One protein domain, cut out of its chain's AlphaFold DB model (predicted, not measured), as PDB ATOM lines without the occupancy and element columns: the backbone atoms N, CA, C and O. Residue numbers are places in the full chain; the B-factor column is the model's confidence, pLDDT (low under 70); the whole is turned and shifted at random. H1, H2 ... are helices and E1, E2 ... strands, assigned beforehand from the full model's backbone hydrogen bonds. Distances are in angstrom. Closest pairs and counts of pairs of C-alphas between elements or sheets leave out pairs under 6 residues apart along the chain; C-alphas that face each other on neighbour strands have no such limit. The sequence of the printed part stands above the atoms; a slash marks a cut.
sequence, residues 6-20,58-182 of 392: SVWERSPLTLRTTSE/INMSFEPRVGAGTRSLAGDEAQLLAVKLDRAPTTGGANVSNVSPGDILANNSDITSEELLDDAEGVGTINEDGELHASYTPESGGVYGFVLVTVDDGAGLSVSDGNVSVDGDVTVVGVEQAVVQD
ATOM      1  N   SER A   6     135.483 109.990 130.787       82.69
ATOM      2  CA  SER A   6     135.876 111.375 130.533       82.69
ATOM      3  C   SER A   6     135.332 112.312 131.619       82.69
ATOM      4  O   SER A   6     134.358 111.994 132.298       82.69
ATOM      5  N   VAL A   7     135.976 113.463 131.834       81.69
ATOM      6  CA  VAL A   7     135.510 114.483 132.789       81.69
ATOM      7  C   VAL A   7     135.192 115.755 132.025       81.69
ATOM      8  O   VAL A   7     136.045 116.309 131.330       81.69
ATOM      9  N   TRP A   8     133.961 116.241 132.161       83.44
ATOM     10  CA  TRP A   8     133.582 117.514 131.579       83.44
ATOM     11  C   TRP A   8     134.257 118.658 132.341       83.44
ATOM     12  O   TRP A   8     134.162 118.739 133.566       83.44
ATOM     13  N   GLU A   9     134.884 119.590 131.616       73.94
ATOM     14  CA  GLU A   9     135.639 120.726 132.181       73.94
ATOM     15  C   GLU A   9     134.807 121.607 133.140       73.94
ATOM     16  O   GLU A   9     135.350 122.346 133.956       73.94
ATOM     17  N   ARG A  10     133.471 121.528 133.048       77.62
ATOM     18  CA  ARG A  10     132.514 122.315 133.847       77.62
ATOM     19  C   ARG A  10     131.807 121.500 134.919       77.62
ATOM     20  O   ARG A  10     130.943 122.041 135.606       77.62
ATOM     21  N   SER A  11     132.182 120.235 135.090       77.31
ATOM     22  CA  SER A  11     131.634 119.358 136.126       77.31
ATOM     23  C   SER A  11     131.714 119.926 137.548       77.31
ATOM     24  O   SER A  11     130.756 119.722 138.299       77.31
ATOM     25  N   PRO A  12     132.717 120.746 137.934       74.25
ATOM     26  CA  PRO A  12     132.711 121.357 139.259       74.25
ATOM     27  C   PRO A  12     131.607 122.402 139.454       74.25
ATOM     28  O   PRO A  12     131.402 122.842 140.580       74.25
ATOM     29  N   LEU A  13     130.905 122.851 138.403       74.88
ATOM     30  CA  LEU A  13     129.962 123.980 138.458       74.88
ATOM     31  C   LEU A  13     128.500 123.577 138.649       74.88
ATOM     32  O   LEU A  13     127.698 124.408 139.070       74.88
ATOM     33  N   THR A  14     128.137 122.361 138.267       82.62
ATOM     34  CA  THR A  14     126.799 122.064 137.740       82.62
ATOM     35  C   THR A  14     125.875 121.425 138.768       82.62
ATOM     36  O   THR A  14     124.754 121.904 138.934       82.62
ATOM     37  N   LEU A  15     126.354 120.398 139.476       88.38
ATOM     38  CA  LEU A  15     125.626 119.680 140.522       88.38
ATOM     39  C   LEU A  15     125.805 120.383 141.871       88.38
ATOM     40  O   LEU A  15     126.936 120.635 142.277       88.38
ATOM     41  N   ARG A  16     124.708 120.690 142.571       88.56
ATOM     42  CA  ARG A  16     124.740 121.230 143.941       88.56
ATOM     43  C   ARG A  16     123.703 120.608 144.841       88.56
ATOM     44  O   ARG A  16     122.595 120.353 144.379       88.56
ATOM     45  N   THR A  17     124.016 120.496 146.127       90.38
ATOM     46  CA  THR A  17     122.987 120.320 147.155       90.38
ATOM     47  C   THR A  17     122.123 121.581 147.262       90.38
ATOM     48  O   THR A  17     122.602 122.707 147.114       90.38
ATOM     49  N   THR A  18     120.821 121.391 147.475       91.25
ATOM     50  CA  THR A  18     119.819 122.466 147.580       91.25
ATOM     51  C   THR A  18     119.000 122.403 148.862       91.25
ATOM     52  O   THR A  18     118.397 123.402 149.249       91.25
ATOM     53  N   SER A  19     118.971 121.251 149.533       92.56
ATOM     54  CA  SER A  19     118.417 121.120 150.879       92.56
ATOM     55  C   SER A  19     119.363 121.715 151.923       92.56
ATOM     56  O   SER A  19     120.581 121.634 151.783       92.56
ATOM     57  N   GLU A  20     118.799 122.249 153.000       92.38
ATOM     58  CA  GLU A  20     119.538 122.645 154.201       92.38
ATOM     59  C   GLU A  20     119.378 121.569 155.278       92.38
ATOM     60  O   GLU A  20     118.419 120.798 155.257       92.38
ATOM     61  N   ILE A  58     118.841 114.435 151.107       95.38
ATOM     62  CA  ILE A  58     119.719 115.443 150.516       95.38
ATOM     63  C   ILE A  58     119.259 115.678 149.081       95.38
ATOM     64  O   ILE A  58     119.467 114.844 148.199       95.38
ATOM     65  N   ASN A  59     118.639 116.828 148.838       95.00
ATOM     66  CA  ASN A  59     118.204 117.216 147.501       95.00
ATOM     67  C   ASN A  59     119.349 117.863 146.736       95.00
ATOM     68  O   ASN A  59     120.089 118.684 147.282       95.00
ATOM     69  N   MET A  60     119.457 117.522 145.455       93.50
ATOM     70  CA  MET A  60     120.474 118.029 144.549       93.50
ATOM     71  C   MET A  60     119.862 118.531 143.244       93.50
ATOM     72  O   MET A  60     118.860 118.012 142.753       93.50
ATOM     73  N   SER A  61     120.493 119.550 142.671       92.31
ATOM     74  CA  SER A  61     120.131 120.132 141.382       92.31
ATOM     75  C   SER A  61     121.353 120.198 140.475       92.31
ATOM     76  O   SER A  61     122.374 120.783 140.851       92.31
ATOM     77  N   PHE A  62     121.220 119.652 139.277       92.00
ATOM     78  CA  PHE A  62     122.087 119.890 138.135       92.00
ATOM     79  C   PHE A  62     121.348 120.831 137.189       92.00
ATOM     80  O   PHE A  62     120.281 120.480 136.703       92.00
ATOM     81  N   GLU A  63     121.857 122.041 136.962       87.62
ATOM     82  CA  GLU A  63     121.112 123.072 136.226       87.62
ATOM     83  C   GLU A  63     122.032 123.962 135.376       87.62
ATOM     84  O   GLU A  63     123.221 124.120 135.694       87.62
ATOM     85  N   PRO A  64     121.501 124.619 134.325       79.25
ATOM     86  CA  PRO A  64     122.237 125.616 133.572       79.25
ATOM     87  C   PRO A  64     122.648 126.779 134.468       79.25
ATOM     88  O   PRO A  64     121.829 127.548 134.967       79.25
ATOM     89  N   ARG A  65     123.957 126.975 134.600       76.19
ATOM     90  CA  ARG A  65     124.533 128.146 135.265       76.19
ATOM     91  C   ARG A  65     125.272 129.011 134.270       76.19
ATOM     92  O   ARG A  65     125.704 128.537 133.214       76.19
ATOM     93  N   VAL A  66     125.419 130.290 134.614       69.25
ATOM     94  CA  VAL A  66     126.278 131.209 133.859       69.25
ATOM     95  C   VAL A  66     127.647 130.545 133.722       69.25
ATOM     96  O   VAL A  66     128.244 130.165 134.720       69.25
ATOM     97  N   GLY A  67     128.081 130.327 132.480       65.31
ATOM     98  CA  GLY A  67     129.353 129.683 132.158       65.31
ATOM     99  C   GLY A  67     129.394 128.149 132.211       65.31
ATOM    100  O   GLY A  67     130.346 127.597 131.681       65.31
ATOM    101  N   ALA A  68     128.375 127.449 132.738       71.94
ATOM    102  CA  ALA A  68     128.294 125.979 132.711       71.94
ATOM    103  C   ALA A  68     127.711 125.454 131.380       71.94
ATOM    104  O   ALA A  68     128.337 124.676 130.666       71.94
ATOM    105  N   GLY A  69     126.528 125.940 130.987       78.31
ATOM    106  CA  GLY A  69     125.912 125.589 129.698       78.31
ATOM    107  C   GLY A  69     125.477 124.121 129.562       78.31
ATOM    108  O   GLY A  69     125.767 123.504 128.545       78.31
ATOM    109  N   THR A  70     124.752 123.581 130.545       85.94
ATOM    110  CA  THR A  70     124.312 122.167 130.609       85.94
ATOM    111  C   THR A  70     123.299 121.745 129.538       85.94
ATOM    112  O   THR A  70     123.090 120.558 129.328       85.94
ATOM    113  N   ARG A  71     122.698 122.691 128.804       87.69
ATOM    114  CA  ARG A  71     121.741 122.414 127.711       87.69
ATOM    115  C   ARG A  71     122.287 121.526 126.597       87.69
ATOM    116  O   ARG A  71     121.502 120.955 125.852       87.69
ATOM    117  N   SER A  72     123.607 121.448 126.433       87.69
ATOM    118  CA  SER A  72     124.214 120.526 125.467       87.69
ATOM    119  C   SER A  72     124.036 119.056 125.841       87.69
ATOM    120  O   SER A  72     124.205 118.227 124.962       87.69
ATOM    121  N   LEU A  73     123.710 118.774 127.106       90.50
ATOM    122  CA  LEU A  73     123.500 117.435 127.661       90.50
ATOM    123  C   LEU A  73     122.003 117.085 127.759       90.50
ATOM    124  O   LEU A  73     121.612 116.112 128.392       90.50
ATOM    125  N   ALA A  74     121.126 117.930 127.205       92.38
ATOM    126  CA  ALA A  74     119.686 117.719 127.255       92.38
ATOM    127  C   ALA A  74     119.289 116.458 126.472       92.38
ATOM    128  O   ALA A  74     119.601 116.329 125.288       92.38
ATOM    129  N   GLY A  75     118.529 115.578 127.121       91.62
ATOM    130  CA  GLY A  75     118.126 114.280 126.589       91.62
ATOM    131  C   GLY A  75     119.111 113.146 126.872       91.62
ATOM    132  O   GLY A  75     118.749 111.998 126.611       91.62
ATOM    133  N   ASP A  76     120.291 113.438 127.424       93.19
ATOM    134  CA  ASP A  76     121.260 112.409 127.794       93.19
ATOM    135  C   ASP A  76     120.757 111.626 129.011       93.19
ATOM    136  O   ASP A  76     120.141 112.178 129.933       93.19
ATOM    137  N   GLU A  77     121.007 110.319 128.997       93.00
ATOM    138  CA  GLU A  77     120.795 109.449 130.148       93.00
ATOM    139  C   GLU A  77     121.841 109.767 131.213       93.00
ATOM    140  O   GLU A  77     123.031 109.880 130.902       93.00
ATOM    141  N   ALA A  78     121.395 109.933 132.458       93.62
ATOM    142  CA  ALA A  78     122.256 110.284 133.568       93.62
ATOM    143  C   ALA A  78     122.147 109.272 134.707       93.62
ATOM    144  O   ALA A  78     121.076 108.749 134.998       93.62
ATOM    145  N   GLN A  79     123.271 109.048 135.378       94.25
ATOM    146  CA  GLN A  79     123.376 108.186 136.550       94.25
ATOM    147  C   GLN A  79     124.110 108.940 137.656       94.25
ATOM    148  O   GLN A  79     125.009 109.743 137.387       94.25
ATOM    149  N   LEU A  80     123.729 108.697 138.907       93.12
ATOM    150  CA  LEU A  80     124.291 109.358 140.075       93.12
ATOM    151  C   LEU A  80     124.899 108.302 140.983       93.12
ATOM    152  O   LEU A  80     124.198 107.470 141.554       93.12
ATOM    153  N   LEU A  81     126.212 108.371 141.141       91.75
ATOM    154  CA  LEU A  81     126.939 107.566 142.100       91.75
ATOM    155  C   LEU A  81     127.052 108.341 143.416       91.75
ATOM    156  O   LEU A  81     127.662 109.414 143.456       91.75
ATOM    157  N   ALA A  82     126.484 107.792 144.485       91.62
ATOM    158  CA  ALA A  82     126.695 108.247 145.851       91.62
ATOM    159  C   ALA A  82     127.766 107.372 146.514       91.62
ATOM    160  O   ALA A  82     127.670 106.146 146.507       91.62
ATOM    161  N   VAL A  83     128.791 107.994 147.092       86.94
ATOM    162  CA  VAL A  83     129.864 107.294 147.810       86.94
ATOM    163  C   VAL A  83     130.021 107.855 149.212       86.94
ATOM    164  O   VAL A  83     130.035 109.071 149.395       86.94
ATOM    165  N   LYS A  84     130.167 106.981 150.208       86.56
ATOM    166  CA  LYS A  84     130.542 107.353 151.575       86.56
ATOM    167  C   LYS A  84     132.045 107.194 151.742       86.56
ATOM    168  O   LYS A  84     132.593 106.127 151.479       86.56
ATOM    169  N   LEU A  85     132.707 108.239 152.213       76.69
ATOM    170  CA  LEU A  85     134.156 108.276 152.380       76.69
ATOM    171  C   LEU A  85     134.545 107.871 153.813       76.69
ATOM    172  O   LEU A  85     133.898 108.296 154.768       76.69
ATOM    173  N   ASP A  86     135.598 107.063 153.955       65.12
ATOM    174  CA  ASP A  86     136.172 106.608 155.237       65.12
ATOM    175  C   ASP A  86     136.869 107.754 155.989       65.12
ATOM    176  O   ASP A  86     136.912 107.815 157.215       65.12
ATOM    177  N   ARG A  87     137.405 108.715 155.232       52.59
ATOM    178  CA  ARG A  87     137.989 109.965 155.727       52.59
ATOM    179  C   ARG A  87     137.497 111.107 154.849       52.59
ATOM    180  O   ARG A  87     137.421 110.937 153.632       52.59
ATOM    181  N   ALA A  88     137.188 112.279 155.421       45.59
ATOM    182  CA  ALA A  88     136.992 113.439 154.555       45.59
ATOM    183  C   ALA A  88     138.290 113.684 153.774       45.59
ATOM    184  O   ALA A  88     139.379 113.575 154.350       45.59
ATOM    185  N   PRO A  89     138.197 114.019 152.479       38.72
ATOM    186  CA  PRO A  89     139.371 114.313 151.680       38.72
ATOM    187  C   PRO A  89     140.178 115.425 152.358       38.72
ATOM    188  O   PRO A  89     139.631 116.459 152.746       38.72
ATOM    189  N   THR A  90     141.483 115.208 152.527       34.25
ATOM    190  CA  THR A  90     142.365 116.217 153.118       34.25
ATOM    191  C   THR A  90     142.444 117.463 152.232       34.25
ATOM    192  O   THR A  90     142.218 117.428 151.022       34.25
ATOM    193  N   THR A  91     142.765 118.568 152.895       39.62
ATOM    194  CA  THR A  91     142.854 120.006 152.571       39.62
ATOM    195  C   THR A  91     143.333 120.494 151.195       39.62
ATOM    196  O   THR A  91     143.196 121.684 150.923       39.62
ATOM    197  N   GLY A  92     143.703 119.624 150.251       30.67
ATOM    198  CA  GLY A  92     143.521 119.958 148.827       30.67
ATOM    199  C   GLY A  92     142.028 120.052 148.440       30.67
ATOM    200  O   GLY A  92     141.676 120.543 147.372       30.67
ATOM    201  N   GLY A  93     141.150 119.568 149.325       31.86
ATOM    202  CA  GLY A  93     139.748 119.166 149.182       31.86
ATOM    203  C   GLY A  93     138.645 120.224 149.021       31.86
ATOM    204  O   GLY A  93     137.529 119.980 149.458       31.86
ATOM    205  N   ALA A  94     138.873 121.328 148.304       29.77
ATOM    206  CA  ALA A  94     137.876 121.622 147.254       29.77
ATOM    207  C   ALA A  94     138.018 120.644 146.071       29.77
ATOM    208  O   ALA A  94     137.187 120.604 145.166       29.77
ATOM    209  N   ASN A  95     139.083 119.842 146.108       36.47
ATOM    210  CA  ASN A  95     139.380 118.750 145.216       36.47
ATOM    211  C   ASN A  95     138.455 117.551 145.384       36.47
ATOM    212  O   ASN A  95     138.714 116.642 146.169       36.47
ATOM    213  N   VAL A  96     137.584 117.427 144.394       38.22
ATOM    214  CA  VAL A  96     137.320 116.181 143.649       38.22
ATOM    215  C   VAL A  96     138.568 115.623 142.932       38.22
ATOM    216  O   VAL A  96     138.495 115.083 141.836       38.22
ATOM    217  N   SER A  97     139.754 115.838 143.495       35.94
ATOM    218  CA  SER A  97     141.049 115.512 142.883       35.94
ATOM    219  C   SER A  97     141.989 114.767 143.821       35.94
ATOM    220  O   SER A  97     142.936 114.165 143.340       35.94
ATOM    221  N   ASN A  98     141.707 114.731 145.131       33.19
ATOM    222  CA  ASN A  98     142.215 113.643 145.978       33.19
ATOM    223  C   ASN A  98     141.361 112.380 145.819       33.19
ATOM    224  O   ASN A  98     141.776 111.290 146.192       33.19
ATOM    225  N   VAL A  99     140.176 112.544 145.236       41.00
ATOM    226  CA  VAL A  99     139.370 111.472 144.678       41.00
ATOM    227  C   VAL A  99     139.122 111.881 143.237       41.00
ATOM    228  O   VAL A  99     138.113 112.510 142.936       41.00
ATOM    229  N   SER A 100     140.092 111.626 142.351       46.72
ATOM    230  CA  SER A 100     139.808 111.708 140.916       46.72
ATOM    231  C   SER A 100     138.530 110.903 140.665       46.72
ATOM    232  O   SER A 100     138.395 109.826 141.245       46.72
ATOM    233  N   PRO A 101     137.583 111.345 139.822       50.75
ATOM    234  CA  PRO A 101     136.468 110.487 139.438       50.75
ATOM    235  C   PRO A 101     136.963 109.133 138.914       50.75
ATOM    236  O   PRO A 101     136.351 108.111 139.186       50.75
ATOM    237  N   GLY A 102     138.137 109.103 138.270       51.50
ATOM    238  CA  GLY A 102     138.825 107.862 137.923       51.50
ATOM    239  C   GLY A 102     139.222 107.013 139.135       51.50
ATOM    240  O   GLY A 102     139.082 105.802 139.069       51.50
ATOM    241  N   ASP A 103     139.648 107.619 140.246       53.88
ATOM    242  CA  ASP A 103     139.986 106.921 141.495       53.88
ATOM    243  C   ASP A 103     138.733 106.458 142.255       53.88
ATOM    244  O   ASP A 103     138.718 105.335 142.748       53.88
ATOM    245  N   ILE A 104     137.659 107.268 142.295       53.19
ATOM    246  CA  ILE A 104     136.341 106.866 142.836       53.19
ATOM    247  C   ILE A 104     135.842 105.609 142.111       53.19
ATOM    248  O   ILE A 104     135.340 104.674 142.730       53.19
ATOM    249  N   LEU A 105     136.009 105.580 140.788       53.56
ATOM    250  CA  LEU A 105     135.524 104.513 139.917       53.56
ATOM    251  C   LEU A 105     136.502 103.325 139.799       53.56
ATOM    252  O   LEU A 105     136.144 102.311 139.206       53.56
ATOM    253  N   ALA A 106     137.718 103.419 140.353       50.56
ATOM    254  CA  ALA A 106     138.776 102.408 140.222       50.56
ATOM    255  C   ALA A 106     139.065 101.608 141.504       50.56
ATOM    256  O   ALA A 106     140.153 101.037 141.613       50.56
ATOM    257  N   ASN A 107     138.086 101.479 142.409       49.25
ATOM    258  CA  ASN A 107     138.187 100.708 143.656       49.25
ATOM    259  C   ASN A 107     139.139 101.369 144.673       49.25
ATOM    260  O   ASN A 107     140.315 101.014 144.787       49.25
ATOM    261  N   ASN A 108     138.624 102.376 145.380       57.22
ATOM    262  CA  ASN A 108     139.386 103.180 146.330       57.22
ATOM    263  C   ASN A 108     139.219 102.654 147.764       57.22
ATOM    264  O   ASN A 108     138.105 102.519 148.257       57.22
ATOM    265  N   SER A 109     140.337 102.417 148.455       55.19
ATOM    266  CA  SER A 109     140.359 101.984 149.859       55.19
ATOM    267  C   SER A 109     139.793 103.004 150.850       55.19
ATOM    268  O   SER A 109     139.584 102.647 152.003       55.19
ATOM    269  N   ASP A 110     139.584 104.250 150.428       64.81
ATOM    270  CA  ASP A 110     138.992 105.308 151.248       64.81
ATOM    271  C   ASP A 110     137.461 105.421 151.068       64.81
ATOM    272  O   ASP A 110     136.859 106.363 151.580       64.81
ATOM    273  N   ILE A 111     136.812 104.493 150.350       71.00
ATOM    274  CA  ILE A 111     135.347 104.413 150.238       71.00
ATOM    275  C   ILE A 111     134.823 103.289 151.140       71.00
ATOM    276  O   ILE A 111     135.348 102.177 151.152       71.00
ATOM    277  N   THR A 112     133.780 103.591 151.915       76.62
ATOM    278  CA  THR A 112     133.134 102.645 152.845       76.62
ATOM    279  C   THR A 112     131.804 102.109 152.331       76.62
ATOM    280  O   THR A 112     131.377 101.036 152.761       76.62
ATOM    281  N   SER A 113     131.146 102.836 151.427       83.12
ATOM    282  CA  SER A 113     129.954 102.365 150.724       83.12
ATOM    283  C   SER A 113     129.736 103.103 149.409       83.12
ATOM    284  O   SER A 113     129.952 104.314 149.335       83.12
ATOM    285  N   GLU A 114     129.202 102.400 148.419       85.62
ATOM    286  CA  GLU A 114     128.799 102.929 147.118       85.62
ATOM    287  C   GLU A 114     127.349 102.559 146.816       85.62
ATOM    288  O   GLU A 114     126.926 101.419 147.017       85.62
ATOM    289  N   GLU A 115     126.602 103.509 146.269       89.12
ATOM    290  CA  GLU A 115     125.236 103.305 145.809       89.12
ATOM    291  C   GLU A 115     125.037 103.997 144.464       89.12
ATOM    292  O   GLU A 115     125.402 105.162 144.285       89.12
ATOM    293  N   LEU A 116     124.480 103.261 143.505       89.25
ATOM    294  CA  LEU A 116     124.151 103.791 142.193       89.25
ATOM    295  C   LEU A 116     122.656 104.065 142.121       89.25
ATOM    296  O   LEU A 116     121.842 103.173 142.344       89.25
ATOM    297  N   LEU A 117     122.327 105.299 141.767       88.06
ATOM    298  CA  LEU A 117     120.996 105.716 141.389       88.06
ATOM    299  C   LEU A 117     121.010 105.811 139.861       88.06
ATOM    300  O   LEU A 117     121.755 106.619 139.304       88.06
ATOM    301  N   ASP A 118     120.251 104.955 139.184       79.81
ATOM    302  CA  ASP A 118     120.230 104.831 137.717       79.81
ATOM    303  C   ASP A 118     118.820 104.597 137.139       79.81
ATOM    304  O   ASP A 118     118.663 104.365 135.939       79.81
ATOM    305  N   ASP A 119     117.778 104.662 137.971       72.81
ATOM    306  CA  ASP A 119     116.388 104.514 137.552       72.81
ATOM    307  C   ASP A 119     115.600 105.830 137.633       72.81
ATOM    308  O   ASP A 119     116.028 106.820 138.216       72.81
ATOM    309  N   ALA A 120     114.391 105.861 137.064       63.12
ATOM    310  CA  ALA A 120     113.562 107.070 137.059       63.12
ATOM    311  C   ALA A 120     113.136 107.560 138.461       63.12
ATOM    312  O   ALA A 120     112.593 108.661 138.566       63.12
ATOM    313  N   GLU A 121     113.326 106.751 139.509       60.16
ATOM    314  CA  GLU A 121     113.083 107.127 140.905       60.16
ATOM    315  C   GLU A 121     114.341 107.757 141.541       60.16
ATOM    316  O   GLU A 121     114.200 108.624 142.405       60.16
ATOM    317  N   GLY A 122     115.541 107.395 141.070       63.44
ATOM    318  CA  GLY A 122     116.835 107.954 141.465       63.44
ATOM    319  C   GLY A 122     117.346 109.089 140.564       63.44
ATOM    320  O   GLY A 122     117.517 110.219 141.027       63.44
ATOM    321  N   VAL A 123     117.591 108.808 139.281       80.38
ATOM    322  CA  VAL A 123     117.967 109.764 138.221       80.38
ATOM    323  C   VAL A 123     117.641 109.196 136.838       80.38
ATOM    324  O   VAL A 123     117.934 108.048 136.529       80.38
ATOM    325  N   GLY A 124     117.022 110.023 135.992       84.38
ATOM    326  CA  GLY A 124     116.624 109.647 134.636       84.38
ATOM    327  C   GLY A 124     117.408 110.391 133.558       84.38
ATOM    328  O   GLY A 124     118.631 110.461 133.567       84.38
ATOM    329  N   THR A 125     116.686 110.976 132.608       91.12
ATOM    330  CA  THR A 125     117.289 111.807 131.558       91.12
ATOM    331  C   THR A 125     117.375 113.265 131.990       91.12
ATOM    332  O   THR A 125     116.488 113.775 132.684       91.12
ATOM    333  N   ILE A 126     118.421 113.957 131.544       92.38
ATOM    334  CA  ILE A 126     118.520 115.412 131.676       92.38
ATOM    335  C   ILE A 126     117.419 116.039 130.812       92.38
ATOM    336  O   ILE A 126     117.254 115.687 129.642       92.38
ATOM    337  N   ASN A 127     116.637 116.958 131.379       92.12
ATOM    338  CA  ASN A 127     115.468 117.508 130.697       92.12
ATOM    339  C   ASN A 127     115.846 118.449 129.527       92.12
ATOM    340  O   ASN A 127     117.010 118.790 129.320       92.12
ATOM    341  N   GLU A 128     114.846 118.902 128.760       92.44
ATOM    342  CA  GLU A 128     115.043 119.788 127.594       92.44
ATOM    343  C   GLU A 128     115.734 121.125 127.936       92.44
ATOM    344  O   GLU A 128     116.360 121.743 127.071       92.44
ATOM    345  N   ASP A 129     115.642 121.564 129.192       91.38
ATOM    346  CA  ASP A 129     116.275 122.782 129.690       91.38
ATOM    347  C   ASP A 129     117.727 122.561 130.146       91.38
ATOM    348  O   ASP A 129     118.436 123.540 130.399       91.38
ATOM    349  N   GLY A 130     118.216 121.314 130.152       91.56
ATOM    350  CA  GLY A 130     119.539 120.943 130.655       91.56
ATOM    351  C   GLY A 130     119.576 120.789 132.176       91.56
ATOM    352  O   GLY A 130     120.623 121.029 132.779       91.56
ATOM    353  N   GLU A 131     118.438 120.470 132.793       93.19
ATOM    354  CA  GLU A 131     118.271 120.355 134.240       93.19
ATOM    355  C   GLU A 131     117.973 118.912 134.659       93.19
ATOM    356  O   GLU A 131     117.333 118.140 133.938       93.19
ATOM    357  N   LEU A 132     118.422 118.560 135.858       93.19
ATOM    358  CA  LEU A 132     118.154 117.294 136.514       93.19
ATOM    359  C   LEU A 132     118.086 117.518 138.028       93.19
ATOM    360  O   LEU A 132     118.900 118.237 138.606       93.19
ATOM    361  N   HIS A 133     117.111 116.886 138.673       93.12
ATOM    362  CA  HIS A 133     116.989 116.868 140.125       93.12
ATOM    363  C   HIS A 133     117.189 115.447 140.622       93.12
ATOM    364  O   HIS A 133     116.651 114.510 140.037       93.12
ATOM    365  N   ALA A 134     117.934 115.315 141.710       93.31
ATOM    366  CA  ALA A 134     118.188 114.046 142.367       93.31
ATOM    367  C   ALA A 134     117.983 114.194 143.874       93.31
ATOM    368  O   ALA A 134     118.045 115.302 144.419       93.31
ATOM    369  N   SER A 135     117.753 113.077 144.548       94.19
ATOM    370  CA  SER A 135     117.664 113.031 146.002       94.19
ATOM    371  C   SER A 135     118.362 111.781 146.511       94.19
ATOM    372  O   SER A 135     118.228 110.717 145.915       94.19
ATOM    373  N   TYR A 136     119.105 111.913 147.606       94.69
ATOM    374  CA  TYR A 136     119.780 110.798 148.263       94.69
ATOM    375  C   TYR A 136     119.496 110.826 149.761       94.69
ATOM    376  O   TYR A 136     119.615 111.882 150.378       94.69
ATOM    377  N   THR A 137     119.126 109.691 150.357       95.75
ATOM    378  CA  THR A 137     118.835 109.605 151.798       95.75
ATOM    379  C   THR A 137     119.911 108.767 152.493       95.75
ATOM    380  O   THR A 137     119.840 107.542 152.436       95.75
ATOM    381  N   PRO A 138     120.909 109.390 153.141       94.00
ATOM    382  CA  PRO A 138     121.975 108.666 153.829       94.00
ATOM    383  C   PRO A 138     121.446 107.969 155.088       94.00
ATOM    384  O   PRO A 138     120.786 108.597 155.907       94.00
ATOM    385  N   GLU A 139     121.774 106.696 155.304       93.06
ATOM    386  CA  GLU A 139     121.337 105.949 156.503       93.06
ATOM    387  C   GLU A 139     122.243 106.171 157.736       93.06
ATOM    388  O   GLU A 139     121.892 105.817 158.866       93.06
ATOM    389  N   SER A 140     123.416 106.776 157.537       91.38
ATOM    390  CA  SER A 140     124.437 107.006 158.566       91.38
ATOM    391  C   SER A 140     125.111 108.362 158.386       91.38
ATOM    392  O   SER A 140     125.131 108.888 157.275       91.38
ATOM    393  N   GLY A 141     125.710 108.899 159.446       89.44
ATOM    394  CA  GLY A 141     126.586 110.057 159.341       89.44
ATOM    395  C   GLY A 141     127.905 109.733 158.639       89.44
ATOM    396  O   GLY A 141     128.285 108.571 158.443       89.44
ATOM    397  N   GLY A 142     128.581 110.788 158.198       85.38
ATOM    398  CA  GLY A 142     129.836 110.725 157.463       85.38
ATOM    399  C   GLY A 142     129.929 111.772 156.358       85.38
ATOM    400  O   GLY A 142     129.110 112.688 156.248       85.38
ATOM    401  N   VAL A 143     130.950 111.631 155.518       82.88
ATOM    402  CA  VAL A 143     131.142 112.478 154.340       82.88
ATOM    403  C   VAL A 143     130.735 111.717 153.091       82.88
ATOM    404  O   VAL A 143     131.214 110.612 152.846       82.88
ATOM    405  N   TYR A 144     129.869 112.335 152.296       86.62
ATOM    406  CA  TYR A 144     129.314 111.764 151.080       86.62
ATOM    407  C   TYR A 144     129.786 112.551 149.861       86.62
ATOM    408  O   TYR A 144     129.710 113.781 149.847       86.62
ATOM    409  N   GLY A 145     130.266 111.839 148.847       86.62
ATOM    410  CA  GLY A 145     130.531 112.362 147.513       86.62
ATOM    411  C   GLY A 145     129.429 111.942 146.545       86.62
ATOM    412  O   GLY A 145     128.948 110.813 146.594       86.62
ATOM    413  N   PHE A 146     129.049 112.845 145.652       88.81
ATOM    414  CA  PHE A 146     128.059 112.617 144.608       88.81
ATOM    415  C   PHE A 146     128.692 112.883 143.250       88.81
ATOM    416  O   PHE A 146     129.200 113.980 143.009       88.81
ATOM    417  N   VAL A 147     128.653 111.890 142.363       89.44
ATOM    418  CA  VAL A 147     129.204 111.970 141.006       89.44
ATOM    419  C   VAL A 147     128.080 111.720 140.013       89.44
ATOM    420  O   VAL A 147     127.567 110.608 139.912       89.44
ATOM    421  N   LEU A 148     127.689 112.763 139.285       91.81
ATOM    422  CA  LEU A 148     126.725 112.679 138.194       91.81
ATOM    423  C   LEU A 148     127.472 112.419 136.887       91.81
ATOM    424  O   LEU A 148     128.355 113.200 136.508       91.81
ATOM    425  N   VAL A 149     127.085 111.359 136.186       92.19
ATOM    426  CA  VAL A 149     127.629 110.998 134.875       92.19
ATOM    427  C   VAL A 149     126.538 110.983 133.811       92.19
ATOM    428  O   VAL A 149     125.381 110.715 134.124       92.19
ATOM    429  N   THR A 150     126.913 111.248 132.563       93.25
ATOM    430  CA  THR A 150     126.121 110.905 131.376       93.25
ATOM    431  C   THR A 150     126.676 109.646 130.723       93.25
ATOM    432  O   THR A 150     127.885 109.400 130.780       93.25
ATOM    433  N   VAL A 151     125.797 108.848 130.117       91.25
ATOM    434  CA  VAL A 151     126.161 107.604 129.422       91.25
ATOM    435  C   VAL A 151     126.138 107.843 127.913       91.25
ATOM    436  O   VAL A 151     125.080 108.081 127.334       91.25
ATOM    437  N   ASP A 152     127.311 107.793 127.282       88.56
ATOM    438  CA  ASP A 152     127.484 108.027 125.843       88.56
ATOM    439  C   ASP A 152     127.352 106.719 125.031       88.56
ATOM    440  O   ASP A 152     126.806 106.713 123.923       88.56
ATOM    441  N   ASP A 153     127.832 105.598 125.586       88.38
ATOM    442  CA  ASP A 153     127.727 104.239 125.032       88.38
ATOM    443  C   ASP A 153     127.681 103.200 126.170       88.38
ATOM    444  O   ASP A 153     128.206 103.448 127.253       88.38
ATOM    445  N   GLY A 154     127.099 102.021 125.924       89.06
ATOM    446  CA  GLY A 154     127.021 100.922 126.901       89.06
ATOM    447  C   GLY A 154     125.940 101.090 127.974       89.06
ATOM    448  O   GLY A 154     124.944 101.777 127.759       89.06
ATOM    449  N   ALA A 155     126.094 100.380 129.098       88.00
ATOM    450  CA  ALA A 155     125.177 100.445 130.243       88.00
ATOM    451  C   ALA A 155     125.579 101.489 131.308       88.00
ATOM    452  O   ALA A 155     124.834 101.706 132.262       88.00
ATOM    453  N   GLY A 156     126.740 102.132 131.163       89.44
ATOM    454  CA  GLY A 156     127.230 103.141 132.097       89.44
ATOM    455  C   GLY A 156     127.893 102.539 133.336       89.44
ATOM    456  O   GLY A 156     128.738 101.648 133.240       89.44
ATOM    457  N   LEU A 157     127.557 103.062 134.511       88.88
ATOM    458  CA  LEU A 157     128.075 102.605 135.796       88.88
ATOM    459  C   LEU A 157     127.313 101.377 136.299       88.88
ATOM    460  O   LEU A 157     126.134 101.176 136.031       88.88
ATOM    461  N   SER A 158     127.991 100.561 137.096       87.94
ATOM    462  CA  SER A 158     127.374  99.498 137.886       87.94
ATOM    463  C   SER A 158     128.108  99.345 139.210       87.94
ATOM    464  O   SER A 158     129.332  99.487 139.264       87.94
ATOM    465  N   VAL A 159     127.368  99.050 140.279       86.06
ATOM    466  CA  VAL A 159     127.927  98.796 141.612       86.06
ATOM    467  C   VAL A 159     127.686  97.336 141.978       86.06
ATOM    468  O   VAL A 159     126.548  96.869 142.002       86.06
ATOM    469  N   SER A 160     128.761  96.597 142.252       82.31
ATOM    470  CA  SER A 160     128.695  95.203 142.707       82.31
ATOM    471  C   SER A 160     129.801  94.909 143.709       82.31
ATOM    472  O   SER A 160     130.971  95.193 143.459       82.31
ATOM    473  N   ASP A 161     129.433  94.286 144.830       78.81
ATOM    474  CA  ASP A 161     130.362  93.864 145.888       78.81
ATOM    475  C   ASP A 161     131.288  94.993 146.392       78.81
ATOM    476  O   ASP A 161     132.469  94.755 146.644       78.81
ATOM    477  N   GLY A 162     130.768  96.224 146.497       71.69
ATOM    478  CA  GLY A 162     131.548  97.401 146.907       71.69
ATOM    479  C   GLY A 162     132.571  97.856 145.864       71.69
ATOM    480  O   GLY A 162     133.619  98.385 146.202       71.69
ATOM    481  N   ASN A 163     132.331  97.557 144.585       76.25
ATOM    482  CA  ASN A 163     133.169  98.019 143.485       76.25
ATOM    483  C   ASN A 163     132.301  98.694 142.437       76.25
ATOM    484  O   ASN A 163     131.267  98.148 142.038       76.25
ATOM    485  N   VAL A 164     132.778  99.825 141.929       82.44
ATOM    486  CA  VAL A 164     132.199 100.462 140.752       82.44
ATOM    487  C   VAL A 164     132.865  99.892 139.502       82.44
ATOM    488  O   VAL A 164     134.079  99.710 139.453       82.44
ATOM    489  N   SER A 165     132.068  99.558 138.495       83.44
ATOM    490  CA  SER A 165     132.530  99.138 137.172       83.44
ATOM    491  C   SER A 165     131.861  99.986 136.101       83.44
ATOM    492  O   SER A 165     130.721 100.414 136.272       83.44
ATOM    493  N   VAL A 166     132.565 100.198 134.991       87.25
ATOM    494  CA  VAL A 166     132.084 100.981 133.846       87.25
ATOM    495  C   VAL A 166     131.913 100.065 132.639       87.25
ATOM    496  O   VAL A 166     132.838  99.330 132.285       87.25
ATOM    497  N   ASP A 167     130.739 100.113 132.016       88.12
ATOM    498  CA  ASP A 167     130.408  99.446 130.759       88.12
ATOM    499  C   ASP A 167     130.090 100.482 129.675       88.12
ATOM    500  O   ASP A 167     129.083 101.184 129.753       88.12
ATOM    501  N   GLY A 168     130.945 100.549 128.654       87.31
ATOM    502  CA  GLY A 168     130.885 101.574 127.607       87.31
ATOM    503  C   GLY A 168     131.560 102.883 128.014       87.31
ATOM    504  O   GLY A 168     132.520 102.836 128.784       87.31
ATOM    505  N   ASP A 169     131.099 104.006 127.465       88.44
ATOM    506  CA  ASP A 169     131.708 105.331 127.616       88.44
ATOM    507  C   ASP A 169     130.839 106.223 128.514       88.44
ATOM    508  O   ASP A 169     129.654 106.431 128.240       88.44
ATOM    509  N   VAL A 170     131.432 106.763 129.583       89.69
ATOM    510  CA  VAL A 170     130.758 107.671 130.524       89.69
ATOM    511  C   VAL A 170     131.497 108.996 130.659       89.69
ATOM    512  O   VAL A 170     132.730 109.057 130.659       89.69
ATOM    513  N   THR A 171     130.733 110.067 130.857       88.88
ATOM    514  CA  THR A 171     131.266 111.415 131.058       88.88
ATOM    515  C   THR A 171     130.808 111.969 132.402       88.88
ATOM    516  O   THR A 171     129.618 112.094 132.663       88.88
ATOM    517  N   VAL A 172     131.745 112.346 133.272       88.00
ATOM    518  CA  VAL A 172     131.445 113.003 134.551       88.00
ATOM    519  C   VAL A 172     131.034 114.443 134.281       88.00
ATOM    520  O   VAL A 172     131.842 115.255 133.826       88.00
ATOM    521  N   VAL A 173     129.780 114.770 134.581       88.44
ATOM    522  CA  VAL A 173     129.177 116.075 134.280       88.44
ATOM    523  C   VAL A 173     128.863 116.898 135.519       88.44
ATOM    524  O   VAL A 173     128.603 118.093 135.384       88.44
ATOM    525  N   GLY A 174     128.911 116.309 136.714       87.62
ATOM    526  CA  GLY A 174     128.653 117.011 137.964       87.62
ATOM    527  C   GLY A 174     129.271 116.311 139.163       87.62
ATOM    528  O   GLY A 174     129.288 115.086 139.230       87.62
ATOM    529  N   VAL A 175     129.769 117.100 140.108       84.06
ATOM    530  CA  VAL A 175     130.342 116.604 141.359       84.06
ATOM    531  C   VAL A 175     129.935 117.494 142.530       84.06
ATOM    532  O   VAL A 175     129.919 118.720 142.406       84.06
ATOM    533  N   GLU A 176     129.600 116.882 143.660       85.00
ATOM    534  CA  GLU A 176     129.244 117.582 144.897       85.00
ATOM    535  C   GLU A 176     129.615 116.743 146.124       85.00
ATOM    536  O   GLU A 176     129.724 115.523 146.043       85.00
ATOM    537  N   GLN A 177     129.800 117.400 147.268       82.38
ATOM    538  CA  GLN A 177     130.053 116.756 148.550       82.38
ATOM    539  C   GLN A 177     129.076 117.267 149.612       82.38
ATOM    540  O   GLN A 177     128.789 118.464 149.698       82.38
ATOM    541  N   ALA A 178     128.627 116.362 150.477       86.69
ATOM    542  CA  ALA A 178     127.828 116.673 151.652       86.69
ATOM    543  C   ALA A 178     128.438 116.057 152.916       86.69
ATOM    544  O   ALA A 178     129.095 115.018 152.873       86.69
ATOM    545  N   VAL A 179     128.204 116.704 154.055       87.56
ATOM    546  CA  VAL A 179     128.499 116.147 155.382       87.56
ATOM    547  C   VAL A 179     127.173 115.809 156.038       87.56
ATOM    548  O   VAL A 179     126.243 116.613 155.975       87.56
ATOM    549  N   VAL A 180     127.096 114.639 156.657       92.31
ATOM    550  CA  VAL A 180     125.904 114.116 157.319       92.31
ATOM    551  C   VAL A 180     126.257 113.829 158.769       92.31
ATOM    552  O   VAL A 180     127.264 113.173 159.030       92.31
ATOM    553  N   GLN A 181     125.454 114.320 159.704       92.88
ATOM    554  CA  GLN A 181     125.562 113.958 161.109       92.88
ATOM    555  C   GLN A 181     124.755 112.699 161.417       92.88
ATOM    556  O   GLN A 181     123.710 112.447 160.811       92.88
ATOM    557  N   ASP A 182     125.242 111.920 162.374       92.75
ATOM    558  CA  ASP A 182     124.513 110.804 162.954       92.75
ATOM    559  C   ASP A 182     123.432 111.303 163.902       92.75
ATOM    560  O   ASP A 182     122.308 110.812 163.846       92.75
TER     561      ASP A 182
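What this domain is: This is residues 6 to 20 and 58 to 182 of the 392 residues of an uncharacterized protein of Haloarcula sp. MD-130 (UniProt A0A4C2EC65). This is a small sandwich of two sheets face to face: a twisted and curled four-stranded sheet, E4 E3 E6 E7, with the small sheet E1 E2 E5 over part of one face. The long hairpin E6 and E7 runs through the large sheet and then bends sharply, so that its far half folds back beside E4; H3 grazes the large sheet away from the small one, and H2 sits off at one end. The printed part has 140 residues with three named helices and seven named strands, in the order H1 E1 E2 H2 E3 H3 E4 E5 E6 E7, and both sheets are antiparallel throughout. The class is mostly strand. The whole is compact and rounded, with a radius of gyration of the C-alphas of 14.0 A and spans of 37 by 33 by 29 A.

Where its parts are: Start at Ser 6; H1 then covers residues 11 to 14, with C-alpha 11 at (131.634, 119.358, 136.126), and E1 follows at residues 15 to 17. Past the cut, look for E2 at residues 58 to 62, 13.4 A long, and H2 at residues 70 to 73. Find C-alpha 78 at (122.256, 110.284, 133.568); from there E3 runs 22.4 A to residue 85. H3 is residues 101 to 104, E4 is residues 111 to 117 over 16.9 A, and E5 is residues 132 to 136 over 13.5 A. E6, residues 142 to 160, bends by 151 degrees at residue 153 and measures 21.4 A from first to last C-alpha. E7, residues 163 to 181, bends by 150 degrees at residue 168 and measures 25.0 A, ending with C-alpha 181 at (125.562, 113.958, 161.109).

How they stand to each other: Begin with the large sheet, in the order E4 E3 E6 E7, whose edge strands are E4 and E7. In the hairpin E6 and E7, find N 146 and O 176 at 2.8 A and, beyond the bends, N 158 and O 165 at 2.9 A. There the C-alphas of Leu 116 in E4 and Val 159 in E6 are the closest of the two strands, 6.3 A apart. E3 and E6 are antiparallel, with N 81 and O 147 at 2.9 A. E4 and E3 are antiparallel, with N 82 and O 115 at 2.9 A. In the small sheet, in the order E1 E2 E5, N 16 and O 61 are 2.9 A apart between E1 and E2, and N 60 and O 134 are 2.8 A apart between E2 and E5. In the sandwich, two sheets face to face, the facing parts are 9.1 A centre to centre and the strands of the one stand at 39 degrees to those of the other. The closest C-alphas of E1 and E7 are those of Leu 15 and Gly 174, 4.8 A. H1 stands at the large sheet's level, with a height over the sheet of 1.3 A. H3 only grazes the large sheet; its closest C-alpha to E7 is that of Pro 101, 7.4 A from that of Val 172. H2 is only just not on the large sheet, with 4 pairs of C-alphas within 10 A. H1, H2 and H3 are too short for any O i to N i+4 pair; the one O i to N i+3 pair is within hydrogen-bond range in H2 and H3 but not in H1.

The domain as a whole: The two C-alphas farthest apart are those of Val 66 and Asp 161, 39.4 A. Residues 21 to 57 are not printed, and C-alphas 20 and 58 are 8.1 A apart across this cut. The links E3 to H3 and E4 to E5 are long. The mean pLDDT of the printed part is 79.0; look for values under 70 at residues 66 to 67, 86 to 110 and 120 to 122.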